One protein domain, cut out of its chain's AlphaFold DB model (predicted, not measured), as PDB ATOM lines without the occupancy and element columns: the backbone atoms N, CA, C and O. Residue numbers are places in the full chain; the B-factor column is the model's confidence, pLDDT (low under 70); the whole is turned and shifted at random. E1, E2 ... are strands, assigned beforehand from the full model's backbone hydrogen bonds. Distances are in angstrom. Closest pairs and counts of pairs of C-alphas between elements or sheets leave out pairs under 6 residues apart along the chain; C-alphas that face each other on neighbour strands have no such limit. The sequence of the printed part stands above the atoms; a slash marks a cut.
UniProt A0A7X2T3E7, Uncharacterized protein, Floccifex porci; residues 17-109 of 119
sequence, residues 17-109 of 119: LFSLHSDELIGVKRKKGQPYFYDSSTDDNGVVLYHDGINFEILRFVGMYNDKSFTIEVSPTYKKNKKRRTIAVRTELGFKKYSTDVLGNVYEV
ATOM      1  N   LEU A  17      20.924  52.756  -3.284       88.50
ATOM      2  CA  LEU A  17      22.352  52.612  -2.979       88.50
ATOM      3  C   LEU A  17      23.178  53.629  -3.770       88.50
ATOM      4  O   LEU A  17      23.892  54.440  -3.195       88.50
ATOM      5  N   PHE A  18      23.079  53.582  -5.098       91.88
ATOM      6  CA  PHE A  18      23.785  54.474  -6.010       91.88
ATOM      7  C   PHE A  18      23.195  54.378  -7.422       91.88
ATOM      8  O   PHE A  18      22.450  53.449  -7.743       91.88
ATOM      9  N   SER A  19      23.550  55.334  -8.277       90.44
ATOM     10  CA  SER A  19      23.306  55.285  -9.719       90.44
ATOM     11  C   SER A  19      24.601  54.979 -10.464       90.44
ATOM     12  O   SER A  19      25.670  55.443 -10.060       90.44
ATOM     13  N   LEU A  20      24.490  54.228 -11.561       92.31
ATOM     14  CA  LEU A  20      25.600  53.945 -12.466       92.31
ATOM     15  C   LEU A  20      25.316  54.477 -13.870       92.31
ATOM     16  O   LEU A  20      24.230  54.261 -14.413       92.31
ATOM     17  N   HIS A  21      26.312  55.135 -14.447       93.00
ATOM     18  CA  HIS A  21      26.399  55.497 -15.855       93.00
ATOM     19  C   HIS A  21      27.391  54.584 -16.569       93.00
ATOM     20  O   HIS A  21      28.267  53.991 -15.939       93.00
ATOM     21  N   SER A  22      27.244  54.458 -17.888       93.06
ATOM     22  CA  SER A  22      28.194  53.705 -18.706       93.06
ATOM     23  C   SER A  22      29.623  54.183 -18.453       93.06
ATOM     24  O   SER A  22      29.869  55.373 -18.272       93.06
ATOM     25  N   ASP A  23      30.538  53.221 -18.421       92.38
ATOM     26  CA  ASP A  23      31.961  53.366 -18.130       92.38
ATOM     27  C   ASP A  23      32.334  53.709 -16.675       92.38
ATOM     28  O   ASP A  23      33.521  53.737 -16.345       92.38
ATOM     29  N   GLU A  24      31.361  53.855 -15.767       95.31
ATOM     30  CA  GLU A  24      31.640  53.951 -14.330       95.31
ATOM     31  C   GLU A  24      32.073  52.605 -13.727       95.31
ATOM     32  O   GLU A  24      31.806  51.525 -14.265       95.31
ATOM     33  N   LEU A  25      32.741  52.660 -12.572       96.88
ATOM     34  CA  LEU A  25      33.245  51.472 -11.893       96.88
ATOM     35  C   LEU A  25      32.238  50.915 -10.884       96.88
ATOM     36  O   LEU A  25      31.694  51.624 -10.032       96.88
ATOM     37  N   ILE A  26      32.052  49.602 -10.946       96.69
ATOM     38  CA  ILE A  26      31.244  48.824 -10.016       96.69
ATOM     39  C   ILE A  26      32.109  47.734  -9.395       96.69
ATOM     40  O   ILE A  26      32.795  46.997 -10.094       96.69
ATOM     41  N   GLY A  27      32.073  47.616  -8.073       96.81
ATOM     42  CA  GLY A  27      32.621  46.460  -7.383       96.81
ATOM     43  C   GLY A  27      31.543  45.422  -7.154       96.81
ATOM     44  O   GLY A  27      30.458  45.757  -6.671       96.81
ATOM     45  N   VAL A  28      31.868  44.165  -7.430       95.81
ATOM     46  CA  VAL A  28      30.985  43.020  -7.222       95.81
ATOM     47  C   VAL A  28      31.623  42.078  -6.214       95.81
ATOM     48  O   VAL A  28      32.744  41.609  -6.405       95.81
ATOM     49  N   LYS A  29      30.906  41.806  -5.126       94.94
ATOM     50  CA  LYS A  29      31.321  40.832  -4.120       94.94
ATOM     51  C   LYS A  29      30.619  39.511  -4.375       94.94
ATOM     52  O   LYS A  29      29.387  39.458  -4.398       94.94
ATOM     53  N   ARG A  30      31.398  38.440  -4.504       92.94
ATOM     54  CA  ARG A  30      30.879  37.088  -4.740       92.94
ATOM     55  C   ARG A  30      31.152  36.182  -3.551       92.94
ATOM     56  O   ARG A  30      31.935  36.514  -2.667       92.94
ATOM     57  N   LYS A  31      30.490  35.026  -3.516       93.25
ATOM     58  CA  LYS A  31      30.761  33.989  -2.509       93.25
ATOM     59  C   LYS A  31      32.177  33.439  -2.676       93.25
ATOM     60  O   LYS A  31      32.676  33.344  -3.796       93.25
ATOM     61  N   LYS A  32      32.787  33.026  -1.562       94.69
ATOM     62  CA  LYS A  32      34.101  32.376  -1.572       94.69
ATOM     63  C   LYS A  32      34.099  31.167  -2.517       94.69
ATOM     64  O   LYS A  32      33.155  30.379  -2.495       94.69
ATOM     65  N   GLY A  33      35.146  31.033  -3.327       93.44
ATOM     66  CA  GLY A  33      35.313  29.931  -4.280       93.44
ATOM     67  C   GLY A  33      34.581  30.112  -5.614       93.44
ATOM     68  O   GLY A  33      34.685  29.244  -6.473       93.44
ATOM     69  N   GLN A  34      33.862  31.220  -5.824       93.06
ATOM     70  CA  GLN A  34      33.352  31.574  -7.154       93.06
ATOM     71  C   GLN A  34      34.465  32.205  -7.999       93.06
ATOM     72  O   GLN A  34      35.241  32.991  -7.457       93.06
ATOM     73  N   PRO A  35      34.556  31.909  -9.306       92.62
ATOM     74  CA  PRO A  35      35.570  32.514 -10.159       92.62
ATOM     75  C   PRO A  35      35.326  34.017 -10.331       92.62
ATOM     76  O   PRO A  35      34.186  34.494 -10.227       92.62
ATOM     77  N   TYR A  36      36.387  34.762 -10.618       92.06
ATOM     78  CA  TYR A  36      36.272  36.153 -11.051       92.06
ATOM     79  C   TYR A  36      35.529  36.234 -12.393       92.06
ATOM     80  O   TYR A  36      35.521  35.288 -13.189       92.06
ATOM     81  N   PHE A  37      34.851  37.352 -12.656       91.50
ATOM     82  CA  PHE A  37      34.258  37.577 -13.973       91.50
ATOM     83  C   PHE A  37      35.344  37.782 -15.019       91.50
ATOM     84  O   PHE A  37      35.207  37.247 -16.118       91.50
ATOM     85  N   TYR A  38      36.398  38.515 -14.673       90.00
ATOM     86  CA  TYR A  38      37.570  38.702 -15.514       90.00
ATOM     87  C   TYR A  38      38.854  38.476 -14.718       90.00
ATOM     88  O   TYR A  38      39.058  39.059 -13.656       90.00
ATOM     89  N   ASP A  39      39.727  37.643 -15.268       86.50
ATOM     90  CA  ASP A  39      41.063  37.355 -14.754       86.50
ATOM     91  C   ASP A  39      42.018  37.001 -15.908       86.50
ATOM     92  O   ASP A  39      41.634  37.010 -17.083       86.50
ATOM     93  N   SER A  40      43.262  36.647 -15.589       80.25
ATOM     94  CA  SER A  40      44.247  36.221 -16.588       80.25
ATOM     95  C   SER A  40      43.794  35.036 -17.451       80.25
ATOM     96  O   SER A  40      44.149  34.979 -18.624       80.25
ATOM     97  N   SER A  41      42.993  34.108 -16.912       81.69
ATOM     98  CA  SER A  41      42.467  32.960 -17.671       81.69
ATOM     99  C   SER A  41      41.381  33.349 -18.675       81.69
ATOM    100  O   SER A  41      41.081  32.607 -19.609       81.69
ATOM    101  N   THR A  42      40.756  34.517 -18.496       79.19
ATOM    102  CA  THR A  42      39.731  34.997 -19.433       79.19
ATOM    103  C   THR A  42      40.297  35.566 -20.728       79.19
ATOM    104  O   THR A  42      39.544  35.730 -21.691       79.19
ATOM    105  N   ASP A  43      41.599  35.839 -20.753       71.56
ATOM    106  CA  ASP A  43      42.275  36.519 -21.850       71.56
ATOM    107  C   ASP A  43      43.372  35.677 -22.500       71.56
ATOM    108  O   ASP A  43      43.475  35.706 -23.725       71.56
ATOM    109  N   ASP A  44      44.093  34.888 -21.700       71.75
ATOM    110  CA  ASP A  44      45.155  33.969 -22.116       71.75
ATOM    111  C   ASP A  44      44.970  32.601 -21.423       71.75
ATOM    112  O   ASP A  44      44.053  32.417 -20.623       71.75
ATOM    113  N   ASN A  45      45.875  31.638 -21.644       75.69
ATOM    114  CA  ASN A  45      45.925  30.364 -20.895       75.69
ATOM    115  C   ASN A  45      46.419  30.545 -19.437       75.69
ATOM    116  O   ASN A  45      47.201  29.744 -18.925       75.69
ATOM    117  N   GLY A  46      46.020  31.643 -18.790       79.56
ATOM    118  CA  GLY A  46      46.382  31.991 -17.423       79.56
ATOM    119  C   GLY A  46      45.614  31.192 -16.370       79.56
ATOM    120  O   GLY A  46      44.775  30.342 -16.667       79.56
ATOM    121  N   VAL A  47      45.892  31.490 -15.103       85.56
ATOM    122  CA  VAL A  47      45.268  30.817 -13.956       85.56
ATOM    123  C   VAL A  47      43.919  31.460 -13.632       85.56
ATOM    124  O   VAL A  47      43.792  32.687 -13.673       85.56
ATOM    125  N   VAL A  48      42.924  30.626 -13.313       90.19
ATOM    126  CA  VAL A  48      41.607  31.070 -12.835       90.19
ATOM    127  C   VAL A  48      41.746  31.594 -11.409       90.19
ATOM    128  O   VAL A  48      42.243  30.893 -10.525       90.19
ATOM    129  N   LEU A  49      41.278  32.814 -11.174       91.25
ATOM    130  CA  LEU A  49      41.230  33.417  -9.850       91.25
ATOM    131  C   LEU A  49      39.855  33.195  -9.220       91.25
ATOM    132  O   LEU A  49      38.822  33.229  -9.892       91.25
ATOM    133  N   TYR A  50      39.837  33.011  -7.900       93.94
ATOM    134  CA  TYR A  50      38.622  32.741  -7.133       93.94
ATOM    135  C   TYR A  50      38.416  33.781  -6.038       93.94
ATOM    136  O   TYR A  50      39.349  34.157  -5.330       93.94
ATOM    137  N   HIS A  51      37.174  34.231  -5.891       93.88
ATOM    138  CA  HIS A  51      36.751  35.163  -4.855       93.88
ATOM    139  C   HIS A  51      36.993  34.578  -3.466       93.88
ATOM    140  O   HIS A  51      36.738  33.399  -3.211       93.88
ATOM    141  N   ASP A  52      37.428  35.426  -2.539       93.00
ATOM    142  CA  ASP A  52      37.649  35.076  -1.134       93.00
ATOM    143  C   ASP A  52      36.384  35.237  -0.271       93.00
ATOM    144  O   ASP A  52      36.344  34.782   0.872       93.00
ATOM    145  N   GLY A  53      35.327  35.841  -0.823       92.12
ATOM    146  CA  GLY A  53      34.095  36.150  -0.100       92.12
ATOM    147  C   GLY A  53      34.156  37.436   0.722       92.12
ATOM    148  O   GLY A  53      33.211  37.731   1.456       92.12
ATOM    149  N   ILE A  54      35.238  38.208   0.618       93.12
ATOM    150  CA  ILE A  54      35.494  39.419   1.402       93.12
ATOM    151  C   ILE A  54      35.649  40.616   0.468       93.12
ATOM    152  O   ILE A  54      34.893  41.585   0.618       93.12
ATOM    153  N   ASN A  55      36.572  40.515  -0.486       93.56
ATOM    154  CA  ASN A  55      36.961  41.577  -1.401       93.56
ATOM    155  C   ASN A  55      35.985  41.725  -2.578       93.56
ATOM    156  O   ASN A  55      35.242  40.809  -2.930       93.56
ATOM    157  N   PHE A  56      35.961  42.926  -3.158       95.31
ATOM    158  CA  PHE A  56      35.147  43.245  -4.328       95.31
ATOM    159  C   PHE A  56      36.010  43.170  -5.588       95.31
ATOM    160  O   PHE A  56      37.083  43.763  -5.640       95.31
ATOM    161  N   GLU A  57      35.506  42.510  -6.627       95.00
ATOM    162  CA  GLU A  57      36.074  42.591  -7.972       95.00
ATOM    163  C   GLU A  57      35.582  43.874  -8.642       95.00
ATOM    164  O   GLU A  57      34.374  44.079  -8.769       95.00
ATOM    165  N   ILE A  58      36.507  44.743  -9.052       95.75
ATOM    166  CA  ILE A  58      36.186  46.036  -9.665       95.75
ATOM    167  C   ILE A  58      36.102  45.872 -11.181       95.75
ATOM    168  O   ILE A  58      37.063  45.483 -11.841       95.75
ATOM    169  N   LEU A  59      34.944  46.220 -11.730       95.50
ATOM    170  CA  LEU A  59      34.587  46.084 -13.135       95.50
ATOM    171  C   LEU A  59      34.068  47.410 -13.679       95.50
ATOM    172  O   LEU A  59      33.610  48.276 -12.933       95.50
ATOM    173  N   ARG A  60      34.097  47.559 -15.002       95.50
ATOM    174  CA  ARG A  60      33.483  48.691 -15.691       95.50
ATOM    175  C   ARG A  60      32.047  48.346 -16.065       95.50
ATOM    176  O   ARG A  60      31.808  47.374 -16.786       95.50
ATOM    177  N   PHE A  61      31.101  49.143 -15.587       95.94
ATOM    178  CA  PHE A  61      29.691  49.018 -15.924       95.94
ATOM    179  C   PHE A  61      29.450  49.478 -17.360       95.94
ATOM    180  O   PHE A  61      29.857  50.567 -17.755       95.94
ATOM    181  N   VAL A  62      28.769  48.651 -18.148       94.50
ATOM    182  CA  VAL A  62      28.437  48.986 -19.536       94.50
ATOM    183  C   VAL A  62      26.997  49.476 -19.629       94.50
ATOM    184  O   VAL A  62      26.732  50.531 -20.206       94.50
ATOM    185  N   GLY A  63      26.065  48.730 -19.043       93.31
ATOM    186  CA  GLY A  63      24.646  49.045 -19.118       93.31
ATOM    187  C   GLY A  63      23.754  47.940 -18.569       93.31
ATOM    188  O   GLY A  63      24.216  46.896 -18.109       93.31
ATOM    189  N   MET A  64      22.443  48.170 -18.632       91.00
ATOM    190  CA  MET A  64      21.456  47.121 -18.388       91.00
ATOM    191  C   MET A  64      21.393  46.192 -19.601       91.00
ATOM    192  O   MET A  64      21.129  46.650 -20.710       91.00
ATOM    193  N   TYR A  65      21.606  44.894 -19.385       92.38
ATOM    194  CA  TYR A  65      21.431  43.877 -20.421       92.38
ATOM    195  C   TYR A  65      19.964  43.452 -20.526       92.38
ATOM    196  O   TYR A  65      19.392  43.393 -21.610       92.38
ATOM    197  N   ASN A  66      19.337  43.173 -19.380       88.88
ATOM    198  CA  ASN A  66      17.931  42.796 -19.319       88.88
ATOM    199  C   ASN A  66      17.284  43.344 -18.042       88.88
ATOM    200  O   ASN A  66      17.589  42.915 -16.926       88.88
ATOM    201  N   ASP A  67      16.357  44.284 -18.232       81.88
ATOM    202  CA  ASP A  67      15.606  44.937 -17.158       81.88
ATOM    203  C   ASP A  67      14.714  43.956 -16.378       81.88
ATOM    204  O   ASP A  67      14.537  44.120 -15.173       81.88
ATOM    205  N   LYS A  68      14.163  42.922 -17.032       83.56
ATOM    206  CA  LYS A  68      13.237  41.969 -16.395       83.56
ATOM    207  C   LYS A  68      13.962  41.009 -15.455       83.56
ATOM    208  O   LYS A  68      13.454  40.698 -14.381       83.56
ATOM    209  N   SER A  69      15.151  40.552 -15.848       83.19
ATOM    210  CA  SER A  69      15.977  39.637 -15.050       83.19
ATOM    211  C   SER A  69      16.973  40.351 -14.134       83.19
ATOM    212  O   SER A  69      17.718  39.683 -13.419       83.19
ATOM    213  N   PHE A  70      16.983  41.692 -14.117       87.00
ATOM    214  CA  PHE A  70      17.949  42.508 -13.369       87.00
ATOM    215  C   PHE A  70      19.394  42.108 -13.677       87.00
ATOM    216  O   PHE A  70      20.206  41.865 -12.781       87.00
ATOM    217  N   THR A  71      19.692  41.999 -14.968       92.12
ATOM    218  CA  THR A  71      21.008  41.596 -15.453       92.12
ATOM    219  C   THR A  71      21.725  42.802 -16.034       92.12
ATOM    220  O   THR A  71      21.190  43.484 -16.913       92.12
ATOM    221  N   ILE A  72      22.936  43.051 -15.549       94.31
ATOM    222  CA  ILE A  72      23.816  44.114 -16.033       94.31
ATOM    223  C   ILE A  72      24.904  43.537 -16.925       94.31
ATOM    224  O   ILE A  72      25.282  42.375 -16.786       94.31
ATOM    225  N   GLU A  73      25.414  44.363 -17.821       95.50
ATOM    226  CA  GLU A  73      26.573  44.074 -18.644       95.50
ATOM    227  C   GLU A  73      27.802  44.799 -18.084       95.50
ATOM    228  O   GLU A  73      27.735  45.974 -17.705       95.50
ATOM    229  N   VAL A  74      28.928  44.092 -18.035       94.88
ATOM    230  CA  VAL A  74      30.200  44.585 -17.502       94.88
ATOM    231  C   VAL A  74      31.364  44.252 -18.429       94.88
ATOM    232  O   VAL A  74      31.294  43.353 -19.273       94.88
ATOM    233  N   SER A  75      32.460  44.978 -18.243       94.06
ATOM    234  CA  SER A  75      33.725  44.787 -18.947       94.06
ATOM    235  C   SER A  75      34.912  44.927 -17.982       94.06
ATOM    236  O   SER A  75      34.753  45.516 -16.906       94.06
ATOM    237  N   PRO A  76      36.097  44.387 -18.322       92.62
ATOM    238  CA  PRO A  76      37.276  44.543 -17.482       92.62
ATOM    239  C   PRO A  76      37.760  45.998 -17.478       92.62
ATOM    240  O   PRO A  76      37.572  46.749 -18.439       92.62
ATOM    241  N   THR A  77      38.428  46.398 -16.399       90.94
ATOM    242  CA  THR A  77      38.978  47.754 -16.247       90.94
ATOM    243  C   THR A  77      40.286  47.944 -17.015       90.94
ATOM    244  O   THR A  77      40.495  49.001 -17.612       90.94
ATOM    245  N   TYR A  78      41.120  46.904 -17.068       86.94
ATOM    246  CA  TYR A  78      42.488  46.932 -17.598       86.94
ATOM    247  C   TYR A  78      42.589  46.889 -19.128       86.94
ATOM    248  O   TYR A  78      43.658  47.140 -19.678       86.94
ATOM    249  N   LYS A  79      41.500  46.578 -19.843       85.00
ATOM    250  CA  LYS A  79      41.491  46.616 -21.309       85.00
ATOM    251  C   LYS A  79      40.113  46.861 -21.897       85.00
ATOM    252  O   LYS A  79      39.084  46.563 -21.294       85.00
ATOM    253  N   LYS A  80      40.088  47.337 -23.140       79.50
ATOM    254  CA  LYS A  80      38.860  47.388 -23.934       79.50
ATOM    255  C   LYS A  80      38.542  45.982 -24.443       79.50
ATOM    256  O   LYS A  80      39.229  45.472 -25.322       79.50
ATOM    257  N   ASN A  81      37.506  45.352 -23.896       75.19
ATOM    258  CA  ASN A  81      37.086  44.018 -24.321       75.19
ATOM    259  C   ASN A  81      35.848  44.095 -25.226       75.19
ATOM    260  O   ASN A  81      34.871  44.765 -24.893       75.19
ATOM    261  N   LYS A  82      35.877  43.394 -26.369       71.38
ATOM    262  CA  LYS A  82      34.688  43.211 -27.220       71.38
ATOM    263  C   LYS A  82      33.707  42.215 -26.596       71.38
ATOM    264  O   LYS A  82      32.504  42.355 -26.787       71.38
ATOM    265  N   LYS A  83      34.212  41.224 -25.848       79.81
ATOM    266  CA  LYS A  83      33.397  40.233 -25.138       79.81
ATOM    267  C   LYS A  83      33.029  40.768 -23.758       79.81
ATOM    268  O   LYS A  83      33.862  40.860 -22.854       79.81
ATOM    269  N   ARG A  84      31.761  41.124 -23.614       86.19
ATOM    270  CA  ARG A  84      31.172  41.604 -22.367       86.19
ATOM    271  C   ARG A  84      30.533  40.435 -21.620       86.19
ATOM    272  O   ARG A  84      30.068  39.482 -22.245       86.19
ATOM    273  N   ARG A  85      30.553  40.484 -20.291       91.12
ATOM    274  CA  ARG A  85      29.937  39.469 -19.427       91.12
ATOM    275  C   ARG A  85      28.705  40.049 -18.764       91.12
ATOM    276  O   ARG A  85      28.614  41.254 -18.535       91.12
ATOM    277  N   THR A  86      27.754  39.178 -18.467       93.50
ATOM    278  CA  THR A  86      26.508  39.548 -17.807       93.50
ATOM    279  C   THR A  86      26.532  39.109 -16.348       93.50
ATOM    280  O   THR A  86      27.001  38.021 -16.019       93.50
ATOM    281  N   ILE A  87      26.032  39.969 -15.461       92.12
ATOM    282  CA  ILE A  87      25.934  39.710 -14.021       92.12
ATOM    283  C   ILE A  87      24.473  39.821 -13.611       92.12
ATOM    284  O   ILE A  87      23.824  40.840 -13.860       92.12
ATOM    285  N   ALA A  88      23.952  38.785 -12.959       90.38
ATOM    286  CA  ALA A  88      22.644  38.842 -12.326       90.38
ATOM    287  C   ALA A  88      22.762  39.558 -10.973       90.38
ATOM    288  O   ALA A  88      23.385  39.059 -10.040       90.38
ATOM    289  N   VAL A  89      22.136  40.729 -10.839       86.62
ATOM    290  CA  VAL A  89      22.283  41.565  -9.632       86.62
ATOM    291  C   VAL A  89      21.711  40.879  -8.385       86.62
ATOM    292  O   VAL A  89      22.163  41.117  -7.274       86.62
ATOM    293  N   ARG A  90      20.734  39.982  -8.543       81.88
ATOM    294  CA  ARG A  90      20.075  39.304  -7.415       81.88
ATOM    295  C   ARG A  90      20.901  38.179  -6.782       81.88
ATOM    296  O   ARG A  90      20.572  37.771  -5.675       81.88
ATOM    297  N   THR A  91      21.904  37.640  -7.477       81.38
ATOM    298  CA  THR A  91      22.634  36.439  -7.029       81.38
ATOM    299  C   THR A  91      23.917  36.749  -6.270       81.38
ATOM    300  O   THR A  91      24.415  35.894  -5.537       81.38
ATOM    301  N   GLU A  92      24.467  37.945  -6.456       83.50
ATOM    302  CA  GLU A  92      25.746  38.341  -5.867       83.50
ATOM    303  C   GLU A  92      25.573  38.867  -4.434       83.50
ATOM    304  O   GLU A  92      24.497  39.322  -4.043       83.50
ATOM    305  N   LEU A  93      26.635  38.790  -3.624       85.12
ATOM    306  CA  LEU A  93      26.571  39.122  -2.194       85.12
ATOM    307  C   LEU A  93      26.452  40.624  -1.930       85.12
ATOM    308  O   LEU A  93      25.978  41.026  -0.869       85.12
ATOM    309  N   GLY A  94      26.919  41.456  -2.854       91.50
ATOM    310  CA  GLY A  94      26.830  42.896  -2.699       91.50
ATOM    311  C   GLY A  94      27.504  43.664  -3.819       91.50
ATOM    312  O   GLY A  94      28.337  43.137  -4.558       91.50
ATOM    313  N   PHE A  95      27.151  44.943  -3.894       94.19
ATOM    314  CA  PHE A  95      27.666  45.876  -4.883       94.19
ATOM    315  C   PHE A  95      28.115  47.168  -4.214       94.19
ATOM    316  O   PHE A  95      27.501  47.623  -3.249       94.19
ATOM    317  N   LYS A  96      29.167  47.768  -4.763       96.00
ATOM    318  CA  LYS A  96      29.670  49.086  -4.369       96.00
ATOM    319  C   LYS A  96      29.991  49.904  -5.611       96.00
ATOM    320  O   LYS A  96      30.410  49.343  -6.622       96.00
ATOM    321  N   LYS A  97      29.819  51.222  -5.532       96.44
ATOM    322  CA  LYS A  97      30.262  52.141  -6.582       96.44
ATOM    323  C   LYS A  97      31.689  52.587  -6.297       96.44
ATOM    324  O   LYS A  97      32.009  52.947  -5.165       96.44
ATOM    325  N   TYR A  98      32.514  52.592  -7.334       96.94
ATOM    326  CA  TYR A  98      33.865  53.128  -7.284       96.94
ATOM    327  C   TYR A  98      34.016  54.233  -8.322       96.94
ATOM    328  O   TYR A  98      33.236  54.345  -9.270       96.94
ATOM    329  N   SER A  99      35.020  55.069  -8.131       95.38
ATOM    330  CA  SER A  99      35.406  56.093  -9.089       95.38
ATOM    331  C   SER A  99      36.918  56.282  -9.015       95.38
ATOM    332  O   SER A  99      37.573  55.745  -8.119       95.38
ATOM    333  N   THR A 100      37.467  56.952 -10.016       95.12
ATOM    334  CA  THR A 100      38.900  57.176 -10.160       95.12
ATOM    335  C   THR A 100      39.176  58.641 -10.380       95.12
ATOM    336  O   THR A 100      38.410  59.319 -11.067       95.12
ATOM    337  N   ASP A 101      40.298  59.110  -9.847       94.62
ATOM    338  CA  ASP A 101      40.842  60.403 -10.236       94.62
ATOM    339  C   ASP A 101      41.531  60.317 -11.612       94.62
ATOM    340  O   ASP A 101      41.599  59.257 -12.244       94.62
ATOM    341  N   VAL A 102      42.055  61.449 -12.086       93.44
ATOM    342  CA  VAL A 102      42.768  61.531 -13.373       93.44
ATOM    343  C   VAL A 102      44.073  60.725 -13.402       93.44
ATOM    344  O   VAL A 102      44.585  60.451 -14.483       93.44
ATOM    345  N   LEU A 103      44.606  60.344 -12.238       94.56
ATOM    346  CA  LEU A 103      45.814  59.528 -12.097       94.56
ATOM    347  C   LEU A 103      45.496  58.027 -12.002       94.56
ATOM    348  O   LEU A 103      46.410  57.206 -12.018       94.56
ATOM    349  N   GLY A 104      44.215  57.660 -11.929       91.44
ATOM    350  CA  GLY A 104      43.761  56.277 -11.823       91.44
ATOM    351  C   GLY A 104      43.673  55.746 -10.391       91.44
ATOM    352  O   GLY A 104      43.446  54.547 -10.216       91.44
ATOM    353  N   ASN A 105      43.802  56.592  -9.363       95.75
ATOM    354  CA  ASN A 105      43.597  56.160  -7.981       95.75
ATOM    355  C   ASN A 105      42.118  55.842  -7.760       95.75
ATOM    356  O   ASN A 105      41.255  56.685  -8.007       95.75
ATOM    357  N   VAL A 106      41.820  54.634  -7.281       95.44
ATOM    358  CA  VAL A 106      40.446  54.149  -7.107       95.44
ATOM    359  C   VAL A 106      39.938  54.438  -5.693       95.44
ATOM    360  O   VAL A 106      40.599  54.104  -4.712       95.44
ATOM    361  N   TYR A 107      38.727  54.979  -5.579       95.62
ATOM    362  CA  TYR A 107      38.051  55.231  -4.305       95.62
ATOM    363  C   TYR A 107      36.605  54.722  -4.302       95.62
ATOM    364  O   TYR A 107      35.909  54.733  -5.319       95.62
ATOM    365  N   GLU A 108      36.143  54.266  -3.135       96.12
ATOM    366  CA  GLU A 108      34.747  53.875  -2.910       96.12
ATOM    367  C   GLU A 108      33.862  55.120  -2.762       96.12
ATOM    368  O   GLU A 108      34.137  56.004  -1.949       96.12
ATOM    369  N   VAL A 109      32.754  55.166  -3.501       94.38
ATOM    370  CA  VAL A 109      31.763  56.245  -3.416       94.38
ATOM    371  C   VAL A 109      30.687  55.861  -2.400       94.38
ATOM    372  O   VAL A 109      29.818  55.039  -2.691       94.38
TER     373      VAL A 109
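Overview. This is residues 17 to 109 of the 119 residues of an uncharacterized protein of Floccifex porci (UniProt A0A7X2T3E7). With little regular structure, this is one strongly twisted sheet of six strands, bent along E2, plus a long loop, residues 30 to 56. Of 93 printed residues, 34 are in E1 to E6, all strand, with no named helix; the antiparallel order is E4 E3 E2 E1 E5 E6. It is compact, radius of gyration of the C-alphas 13.0 A, and spans 36 by 34 by 28 A.

Arrangement. E1, residues 25 to 29, E2, residues 57 to 66, E3, residues 71 to 75, and E4, residues 85 to 88, form a meander, each antiparallel to the one before. E5, residues 94 to 100, neighbours E1 and E6, residues 106 to 108. Within hydrogen-bond range, N 28 and O 57, N 87 and O 72, N 27 and O 96 are 2.8 A apart, N 62 and O 73, N 107 and O 99 2.9 A.

Along the chain. C-alpha 25 is at (33.245, 51.472, -11.893) and C-alpha 108 at (34.747, 53.875, -2.910).

Size, cuts and confidence. The printed part has no cut.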